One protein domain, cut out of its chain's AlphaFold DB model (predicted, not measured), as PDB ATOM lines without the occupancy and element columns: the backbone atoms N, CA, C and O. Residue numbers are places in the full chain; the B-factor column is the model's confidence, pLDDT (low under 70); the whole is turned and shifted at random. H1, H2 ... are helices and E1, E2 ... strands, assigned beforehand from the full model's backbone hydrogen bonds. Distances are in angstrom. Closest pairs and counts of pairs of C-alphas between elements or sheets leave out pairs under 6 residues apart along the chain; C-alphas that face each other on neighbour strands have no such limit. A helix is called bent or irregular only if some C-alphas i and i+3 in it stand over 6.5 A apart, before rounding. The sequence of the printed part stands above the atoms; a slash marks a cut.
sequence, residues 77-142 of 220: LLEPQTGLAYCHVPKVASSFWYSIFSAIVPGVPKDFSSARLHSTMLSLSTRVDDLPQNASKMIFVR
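This is residues 77 to 142 of the 220 residues of the protein "Carbohydrate sulfotransferase" of Tigriopus californicus (UniProt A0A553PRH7). A small sheet of three short strands has H1 over one face, running along the strands, while H2 crosses H1 steeply and only grazes the sheet with its residues 121 to 124. After H2, a long link of 11 residues leads back to E3, which takes its place beside E2. The printed part has 66 residues, with two named helices and three named strands in the order E1, E2, H1, H2, E3; the sheet runs E1, E2, E3 and is mixed, and the class is mixed, helices and strands. The whole is compact, with a radius of gyration of the C-alphas of 11.3 A, and the C-alphas span 32 by 28 by 17 A.

E1, residues 77 to 79, and E2, residues 84 to 87, form a hairpin of antiparallel neighbours at 168 degrees, with N 77 and O 86 within hydrogen-bond range at 2.9 A and N 79 and O 84 at 2.8 A. E3, residues 136 to 139, is the parallel neighbour of E2 at 27 degrees, with N 85 and O 136 at 2.8 A and N 138 and O 85 at 2.8 A. E1 and E3 are the edge strands. H1, residues 94 to 104, is on the sheet at a height over the sheet of 10.3 A, over E1 and E2, on a local plane fitted to just 6 C-alphas of the sheet. On the local plane it stands at 25 degrees to E2, along the strands. The closest C-alphas of E1 and H1 are those of Glu 79 and Ile 104, 7.9 A apart. H2, residues 114 to 124, touches H1 at a steep tilt of 59 degrees, the same way; their closest C-alphas, of Ser 95 and Leu 117, are 7.6 A apart. The closest C-alphas of E1 and H2 are those of Leu 77 and Leu 124, 6.7 A apart. E2, H1, H2 and E3 make a strand-helix-strand unit, two parallel neighbour strands with helices between, and its crossover is left-handed. In H1 every O i to N i+4 pair is within hydrogen-bond range; in H2, 5 of 7 are.

E1 begins at C-alpha 77, (-1.393, 48.650, 47.613), and is 6.6 A long. E2 is 10.0 A long. H1 spans 15.3 A from C-alpha 94, (-10.470, 41.355, 49.316). H2 spans 15.7 A and is irregular, with C-alphas 115 and 118 7.3 A apart. E3 is 10.4 A long and ends at C-alpha 139, (-10.983, 48.745, 42.642).

The two C-alphas farthest apart, of Ala 115 and Asn 134, are 32.8 A apart. The printed part has no cut. The link from E1 to E2 is tight and that from H2 to E3 is long. The mean pLDDT of the printed part is 85.1; residues 112 to 116 are under 70.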
ATOM      1  N   LEU A  77      -2.630  49.402  47.784       89.69
ATOM      2  CA  LEU A  77      -1.393  48.650  47.613       89.69
ATOM      3  C   LEU A  77      -0.817  48.957  46.243       89.69
ATOM      4  O   LEU A  77      -1.492  48.729  45.241       89.69
ATOM      5  N   LEU A  78       0.418  49.438  46.215       89.50
ATOM      6  CA  LEU A  78       1.155  49.679  44.986       89.50
ATOM      7  C   LEU A  78       2.070  48.488  44.698       89.50
ATOM      8  O   LEU A  78       2.883  48.115  45.538       89.50
ATOM      9  N   GLU A  79       1.953  47.921  43.504       91.06
ATOM     10  CA  GLU A  79       2.977  47.062  42.920       91.06
ATOM     11  C   GLU A  79       3.940  47.969  42.122       91.06
ATOM     12  O   GLU A  79       3.528  48.559  41.114       91.06
ATOM     13  N   PRO A  80       5.190  48.166  42.584       86.50
ATOM     14  CA  PRO A  80       6.064  49.208  42.046       86.50
ATOM     15  C   PRO A  80       6.519  48.982  40.598       86.50
ATOM     16  O   PRO A  80       6.797  49.952  39.898       86.50
ATOM     17  N   GLN A  81       6.613  47.734  40.125       87.31
ATOM     18  CA  GLN A  81       7.205  47.412  38.820       87.31
ATOM     19  C   GLN A  81       6.247  47.698  37.656       87.31
ATOM     20  O   GLN A  81       6.649  48.126  36.567       87.31
ATOM     21  N   THR A  82       4.956  47.443  37.849       89.19
ATOM     22  CA  THR A  82       3.885  47.697  36.878       89.19
ATOM     23  C   THR A  82       3.174  49.018  37.130       89.19
ATOM     24  O   THR A  82       2.539  49.532  36.211       89.19
ATOM     25  N   GLY A  83       3.288  49.578  38.337       90.31
ATOM     26  CA  GLY A  83       2.520  50.747  38.758       90.31
ATOM     27  C   GLY A  83       1.051  50.418  39.040       90.31
ATOM     28  O   GLY A  83       0.219  51.325  39.065       90.31
ATOM     29  N   LEU A  84       0.699  49.138  39.215       91.62
ATOM     30  CA  LEU A  84      -0.655  48.722  39.573       91.62
ATOM     31  C   LEU A  84      -0.945  49.109  41.026       91.62
ATOM     32  O   LEU A  84      -0.289  48.639  41.950       91.62
ATOM     33  N   ALA A  85      -1.968  49.930  41.231       91.44
ATOM     34  CA  ALA A  85      -2.417  50.362  42.545       91.44
ATOM     35  C   ALA A  85      -3.808  49.788  42.849       91.44
ATOM     36  O   ALA A  85      -4.806  50.204  42.259       91.44
ATOM     37  N   TYR A  86      -3.911  48.858  43.795       91.69
ATOM     38  CA  TYR A  86      -5.173  48.224  44.188       91.69
ATOM     39  C   TYR A  86      -5.778  48.872  45.433       91.69
ATOM     40  O   TYR A  86      -5.170  48.841  46.504       91.69
ATOM     41  N   CYS A  87      -7.000  49.406  45.321       90.69
ATOM     42  CA  CYS A  87      -7.740  49.866  46.489       90.69
ATOM     43  C   CYS A  87      -8.312  48.691  47.281       90.69
ATOM     44  O   CYS A  87      -9.240  48.012  46.829       90.69
ATOM     45  N   HIS A  88      -7.816  48.497  48.500       88.94
ATOM     46  CA  HIS A  88      -8.290  47.424  49.364       88.94
ATOM     47  C   HIS A  88      -9.651  47.742  49.971       88.94
ATOM     48  O   HIS A  88      -9.778  48.606  50.839       88.94
ATOM     49  N   VAL A  89     -10.675  46.990  49.565       90.69
ATOM     50  CA  VAL A  89     -12.027  47.155  50.102       90.69
ATOM     51  C   VAL A  89     -12.527  45.852  50.727       90.69
ATOM     52  O   VAL A  89     -12.632  44.842  50.042       90.69
ATOM     53  N   PRO A  90     -12.898  45.816  52.016       91.81
ATOM     54  CA  PRO A  90     -13.455  44.606  52.612       91.81
ATOM     55  C   PRO A  90     -14.759  44.145  51.950       91.81
ATOM     56  O   PRO A  90     -15.607  44.956  51.566       91.81
ATOM     57  N   LYS A  91     -14.948  42.818  51.916       94.19
ATOM     58  CA  LYS A  91     -16.163  42.108  51.452       94.19
ATOM     59  C   LYS A  91     -16.476  42.220  49.951       94.19
ATOM     60  O   LYS A  91     -17.595  41.910  49.529       94.19
ATOM     61  N   VAL A  92     -15.483  42.599  49.149       93.81
ATOM     62  CA  VAL A  92     -15.525  42.573  47.674       93.81
ATOM     63  C   VAL A  92     -14.486  41.601  47.095       93.81
ATOM     64  O   VAL A  92     -13.796  41.922  46.139       93.81
ATOM     65  N   ALA A  93     -14.342  40.426  47.721       90.62
ATOM     66  CA  ALA A  93     -13.269  39.456  47.447       90.62
ATOM     67  C   ALA A  93     -11.853  39.943  47.825       90.62
ATOM     68  O   ALA A  93     -10.849  39.501  47.280       90.62
ATOM     69  N   SER A  94     -11.748  40.817  48.829       89.25
ATOM     70  CA  SER A  94     -10.470  41.355  49.316       89.25
ATOM     71  C   SER A  94      -9.453  40.317  49.782       89.25
ATOM     72  O   SER A  94      -8.262  40.588  49.733       89.25
ATOM     73  N   SER A  95      -9.900  39.159  50.272       87.50
ATOM     74  CA  SER A  95      -8.998  38.077  50.682       87.50
ATOM     75  C   SER A  95      -8.328  37.401  49.490       87.50
ATOM     76  O   SER A  95      -7.161  37.051  49.581       87.50
ATOM     77  N   PHE A  96      -9.040  37.272  48.371       90.56
ATOM     78  CA  PHE A  96      -8.480  36.761  47.123       90.56
ATOM     79  C   PHE A  96      -7.427  37.726  46.565       90.56
ATOM     80  O   PHE A  96      -6.301  37.328  46.283       90.56
ATOM     81  N   TRP A  97      -7.758  39.020  46.508       89.44
ATOM     82  CA  TRP A  97      -6.810  40.054  46.083       89.44
ATOM     83  C   TRP A  97      -5.596  40.162  46.999       89.44
ATOM     84  O   TRP A  97      -4.488  40.365  46.514       89.44
ATOM     85  N   TYR A  98      -5.780  39.963  48.305       87.19
ATOM     86  CA  TYR A  98      -4.659  39.834  49.228       87.19
ATOM     87  C   TYR A  98      -3.728  38.692  48.827       87.19
ATOM     88  O   TYR A  98      -2.531  38.916  48.722       87.19
ATOM     89  N   SER A  99      -4.264  37.494  48.566       88.00
ATOM     90  CA  SER A  99      -3.457  36.335  48.167       88.00
ATOM     91  C   SER A  99      -2.632  36.624  46.913       88.00
ATOM     92  O   SER A  99      -1.435  36.348  46.903       88.00
ATOM     93  N   ILE A 100      -3.230  37.265  45.903       89.56
ATOM     94  CA  ILE A 100      -2.512  37.688  44.692       89.56
ATOM     95  C   ILE A 100      -1.382  38.663  45.041       89.56
ATOM     96  O   ILE A 100      -0.232  38.413  44.693       89.56
ATOM     97  N   PHE A 101      -1.677  39.744  45.768       88.06
ATOM     98  CA  PHE A 101      -0.667  40.749  46.119       88.06
ATOM     99  C   PHE A 101       0.432  40.187  47.031       88.06
ATOM    100  O   PHE A 101       1.592  40.530  46.855       88.06
ATOM    101  N   SER A 102       0.104  39.268  47.940       87.62
ATOM    102  CA  SER A 102       1.084  38.574  48.786       87.62
ATOM    103  C   SER A 102       2.023  37.651  48.004       87.62
ATOM    104  O   SER A 102       3.130  37.368  48.459       87.62
ATOM    105  N   ALA A 103       1.594  37.191  46.824       88.75
ATOM    106  CA  ALA A 103       2.411  36.371  45.942       88.75
ATOM    107  C   ALA A 103       3.335  37.211  45.047       88.75
ATOM    108  O   ALA A 103       4.453  36.782  44.777       88.75
ATOM    109  N   ILE A 104       2.881  38.389  44.595       87.62
ATOM    110  CA  ILE A 104       3.586  39.175  43.566       87.62
ATOM    111  C   ILE A 104       4.305  40.420  44.100       87.62
ATOM    112  O   ILE A 104       5.207  40.916  43.435       87.62
ATOM    113  N   VAL A 105       3.926  40.942  45.274       86.19
ATOM    114  CA  VAL A 105       4.489  42.183  45.831       86.19
ATOM    115  C   VAL A 105       5.431  41.867  46.997       86.19
ATOM    116  O   VAL A 105       4.975  41.386  48.040       86.19
ATOM    117  N   PRO A 106       6.739  42.166  46.875       84.56
ATOM    118  CA  PRO A 106       7.682  42.024  47.979       84.56
ATOM    119  C   PRO A 106       7.245  42.822  49.214       84.56
ATOM    120  O   PRO A 106       6.784  43.955  49.106       84.56
ATOM    121  N   GLY A 107       7.401  42.232  50.401       83.06
ATOM    122  CA  GLY A 107       7.052  42.875  51.673       83.06
ATOM    123  C   GLY A 107       5.587  42.731  52.098       83.06
ATOM    124  O   GLY A 107       5.268  43.046  53.244       83.06
ATOM    125  N   VAL A 108       4.702  42.198  51.247       84.06
ATOM    126  CA  VAL A 108       3.353  41.797  51.676       84.06
ATOM    127  C   VAL A 108       3.432  40.433  52.381       84.06
ATOM    128  O   VAL A 108       3.907  39.467  51.782       84.06
ATOM    129  N   PRO A 109       2.975  40.305  53.644       84.44
ATOM    130  CA  PRO A 109       3.051  39.045  54.374       84.44
ATOM    131  C   PRO A 109       2.287  37.917  53.684       84.44
ATOM    132  O   PRO A 109       1.115  38.067  53.332       84.44
ATOM    133  N   LYS A 110       2.935  36.757  53.565       81.94
ATOM    134  CA  LYS A 110       2.335  35.540  52.998       81.94
ATOM    135  C   LYS A 110       1.359  34.859  53.961       81.94
ATOM    136  O   LYS A 110       0.456  34.150  53.523       81.94
ATOM    137  N   ASP A 111       1.503  35.110  55.262       70.75
ATOM    138  CA  ASP A 111       0.686  34.472  56.292       70.75
ATOM    139  C   ASP A 111      -0.772  34.935  56.254       70.75
ATOM    140  O   ASP A 111      -1.127  36.087  56.533       70.75
ATOM    141  N   PHE A 112      -1.650  33.981  55.968       65.50
ATOM    142  CA  PHE A 112      -3.075  34.196  55.787       65.50
ATOM    143  C   PHE A 112      -3.837  34.094  57.117       65.50
ATOM    144  O   PHE A 112      -4.620  33.176  57.347       65.50
ATOM    145  N   SER A 113      -3.649  35.058  58.023       68.06
ATOM    146  CA  SER A 113      -4.581  35.214  59.152       68.06
ATOM    147  C   SER A 113      -5.657  36.245  58.803       68.06
ATOM    148  O   SER A 113      -5.394  37.446  58.727       68.06
ATOM    149  N   SER A 114      -6.900  35.788  58.600       63.06
ATOM    150  CA  SER A 114      -8.026  36.670  58.228       63.06
ATOM    151  C   SER A 114      -8.265  37.818  59.221       63.06
ATOM    152  O   SER A 114      -8.790  38.866  58.841       63.06
ATOM    153  N   ALA A 115      -7.852  37.637  60.482       63.44
ATOM    154  CA  ALA A 115      -7.929  38.643  61.534       63.44
ATOM    155  C   ALA A 115      -6.990  39.836  61.292       63.44
ATOM    156  O   ALA A 115      -7.387  40.970  61.542       63.44
ATOM    157  N   ARG A 116      -5.777  39.601  60.766       69.88
ATOM    158  CA  ARG A 116      -4.775  40.656  60.533       69.88
ATOM    159  C   ARG A 116      -4.742  41.159  59.095       69.88
ATOM    160  O   ARG A 116      -4.206  42.228  58.854       69.88
ATOM    161  N   LEU A 117      -5.369  40.456  58.153       79.50
ATOM    162  CA  LEU A 117      -5.362  40.808  56.729       79.50
ATOM    163  C   LEU A 117      -5.711  42.279  56.484       79.50
ATOM    164  O   LEU A 117      -4.957  43.002  55.838       79.50
ATOM    165  N   HIS A 118      -6.846  42.748  57.006       75.31
ATOM    166  CA  HIS A 118      -7.273  44.124  56.763       75.31
ATOM    167  C   HIS A 118      -6.350  45.147  57.423       75.31
ATOM    168  O   HIS A 118      -6.044  46.138  56.776       75.31
ATOM    169  N   SER A 119      -5.857  44.895  58.640       75.06
ATOM    170  CA  SER A 119      -4.910  45.791  59.316       75.06
ATOM    171  C   SER A 119      -3.537  45.816  58.645       75.06
ATOM    172  O   SER A 119      -2.964  46.886  58.500       75.06
ATOM    173  N   THR A 120      -3.036  44.671  58.180       77.38
ATOM    174  CA  THR A 120      -1.770  44.558  57.443       77.38
ATOM    175  C   THR A 120      -1.860  45.278  56.102       77.38
ATOM    176  O   THR A 120      -0.991  46.062  55.739       77.38
ATOM    177  N   MET A 121      -2.953  45.077  55.367       77.75
ATOM    178  CA  MET A 121      -3.196  45.808  54.122       77.75
ATOM    179  C   MET A 121      -3.249  47.309  54.349       77.75
ATOM    180  O   MET A 121      -2.723  48.082  53.557       77.75
ATOM    181  N   LEU A 122      -3.880  47.713  55.448       76.19
ATOM    182  CA  LEU A 122      -3.987  49.101  55.850       76.19
ATOM    183  C   LEU A 122      -2.641  49.692  56.254       76.19
ATOM    184  O   LEU A 122      -2.446  50.872  56.030       76.19
ATOM    185  N   SER A 123      -1.722  48.920  56.836       78.38
ATOM    186  CA  SER A 123      -0.383  49.410  57.191       78.38
ATOM    187  C   SER A 123       0.554  49.499  55.991       78.38
ATOM    188  O   SER A 123       1.445  50.334  55.988       78.38
ATOM    189  N   LEU A 124       0.363  48.637  54.991       82.56
ATOM    190  CA  LEU A 124       1.191  48.601  53.781       82.56
ATOM    191  C   LEU A 124       0.692  49.520  52.670       82.56
ATOM    192  O   LEU A 124       1.388  49.732  51.680       82.56
ATOM    193  N   SER A 125      -0.542  50.008  52.773       83.06
ATOM    194  CA  SER A 125      -1.089  50.832  51.711       83.06
ATOM    195  C   SER A 125      -0.497  52.237  51.738       83.06
ATOM    196  O   SER A 125       0.076  52.702  52.717       83.06
ATOM    197  N   THR A 126      -0.661  52.930  50.623       83.50
ATOM    198  CA  THR A 126      -0.240  54.308  50.398       83.50
ATOM    199  C   THR A 126      -1.482  55.169  50.169       83.50
ATOM    200  O   THR A 126      -2.548  54.661  49.779       83.50
ATOM    201  N   ARG A 127      -1.418  56.470  50.482       82.06
ATOM    202  CA  ARG A 127      -2.535  57.362  50.154       82.06
ATOM    203  C   ARG A 127      -2.572  57.550  48.651       82.06
ATOM    204  O   ARG A 127      -1.564  57.492  47.967       82.06
ATOM    205  N   VAL A 128      -3.758  57.825  48.141       81.62
ATOM    206  CA  VAL A 128      -3.919  58.035  46.708       81.62
ATOM    207  C   VAL A 128      -3.162  59.258  46.179       81.62
ATOM    208  O   VAL A 128      -2.712  59.222  45.041       81.62
ATOM    209  N   ASP A 129      -2.988  60.287  47.017       82.44
ATOM    210  CA  ASP A 129      -2.215  61.495  46.699       82.44
ATOM    211  C   ASP A 129      -0.710  61.202  46.551       82.44
ATOM    212  O   ASP A 129      -0.008  61.938  45.868       82.44
ATOM    213  N   ASP A 130      -0.234  60.116  47.169       86.56
ATOM    214  CA  ASP A 130       1.179  59.724  47.194       86.56
ATOM    215  C   ASP A 130       1.496  58.663  46.118       86.56
ATOM    216  O   ASP A 130       2.627  58.194  46.006       86.56
ATOM    217  N   LEU A 131       0.497  58.233  45.334       86.94
ATOM    218  CA  LEU A 131       0.721  57.295  44.238       86.94
ATOM    219  C   LEU A 131       1.415  57.991  43.056       86.94
ATOM    220  O   LEU A 131       1.106  59.149  42.765       86.94
ATOM    221  N   PRO A 132       2.255  57.270  42.290       89.69
ATOM    222  CA  PRO A 132       2.771  57.774  41.021       89.69
ATOM    223  C   PRO A 132       1.637  58.259  40.108       89.69
ATOM    224  O   PRO A 132       0.591  57.612  40.005       89.69
ATOM    225  N   GLN A 133       1.843  59.374  39.402       86.00
ATOM    226  CA  GLN A 133       0.820  59.939  38.507       86.00
ATOM    227  C   GLN A 133       0.375  58.937  37.430       86.00
ATOM    228  O   GLN A 133      -0.808  58.845  37.112       86.00
ATOM    229  N   ASN A 134       1.310  58.128  36.927       87.62
ATOM    230  CA  ASN A 134       1.068  57.081  35.934       87.62
ATOM    231  C   ASN A 134       0.578  55.746  36.531       87.62
ATOM    232  O   ASN A 134       0.460  54.764  35.797       87.62
ATOM    233  N   ALA A 135       0.296  55.679  37.838       90.31
ATOM    234  CA  ALA A 135      -0.185  54.457  38.466       90.31
ATOM    235  C   ALA A 135      -1.563  54.054  37.920       90.31
ATOM    236  O   ALA A 135      -2.519  54.844  37.913       90.31
ATOM    237  N   SER A 136      -1.679  52.785  37.527       90.38
ATOM    238  CA  SER A 136      -2.928  52.167  37.088       90.38
ATOM    239  C   SER A 136      -3.749  51.768  38.309       90.38
ATOM    240  O   SER A 136      -3.452  50.784  38.982       90.38
ATOM    241  N   LYS A 137      -4.777  52.556  38.621       89.38
ATOM    242  CA  LYS A 137      -5.599  52.377  39.825       89.38
ATOM    243  C   LYS A 137      -6.731  51.389  39.563       89.38
ATOM    244  O   LYS A 137      -7.429  51.480  38.556       89.38
ATOM    245  N   MET A 138      -6.958  50.488  40.508       90.12
ATOM    246  CA  MET A 138      -7.955  49.434  40.406       90.12
ATOM    247  C   MET A 138      -8.766  49.295  41.692       90.12
ATOM    248  O   MET A 138      -8.240  49.390  42.797       90.12
ATOM    249  N   ILE A 139     -10.058  49.006  41.542       90.38
ATOM    250  CA  ILE A 139     -10.983  48.745  42.642       90.38
ATOM    251  C   ILE A 139     -11.960  47.637  42.247       90.38
ATOM    252  O   ILE A 139     -12.470  47.616  41.129       90.38
ATOM    253  N   PHE A 140     -12.277  46.761  43.198       91.69
ATOM    254  CA  PHE A 140     -13.409  45.847  43.089       91.69
ATOM    255  C   PHE A 140     -14.590  46.392  43.882       91.69
ATOM    256  O   PHE A 140     -14.445  46.938  44.977       91.69
ATOM    257  N   VAL A 141     -15.787  46.255  43.322       91.50
ATOM    258  CA  VAL A 141     -17.020  46.726  43.951       91.50
ATOM    259  C   VAL A 141     -18.027  45.592  44.039       91.50
ATOM    260  O   VAL A 141     -18.009  44.640  43.266       91.50
ATOM    261  N   ARG A 142     -18.932  45.703  45.006       93.38
ATOM    262  CA  ARG A 142     -20.091  44.826  45.170       93.38
ATOM    263  C   ARG A 142     -21.298  45.716  45.408       93.38
ATOM    264  O   ARG A 142     -21.153  46.864  45.822       93.38
TER     265      ARG A 142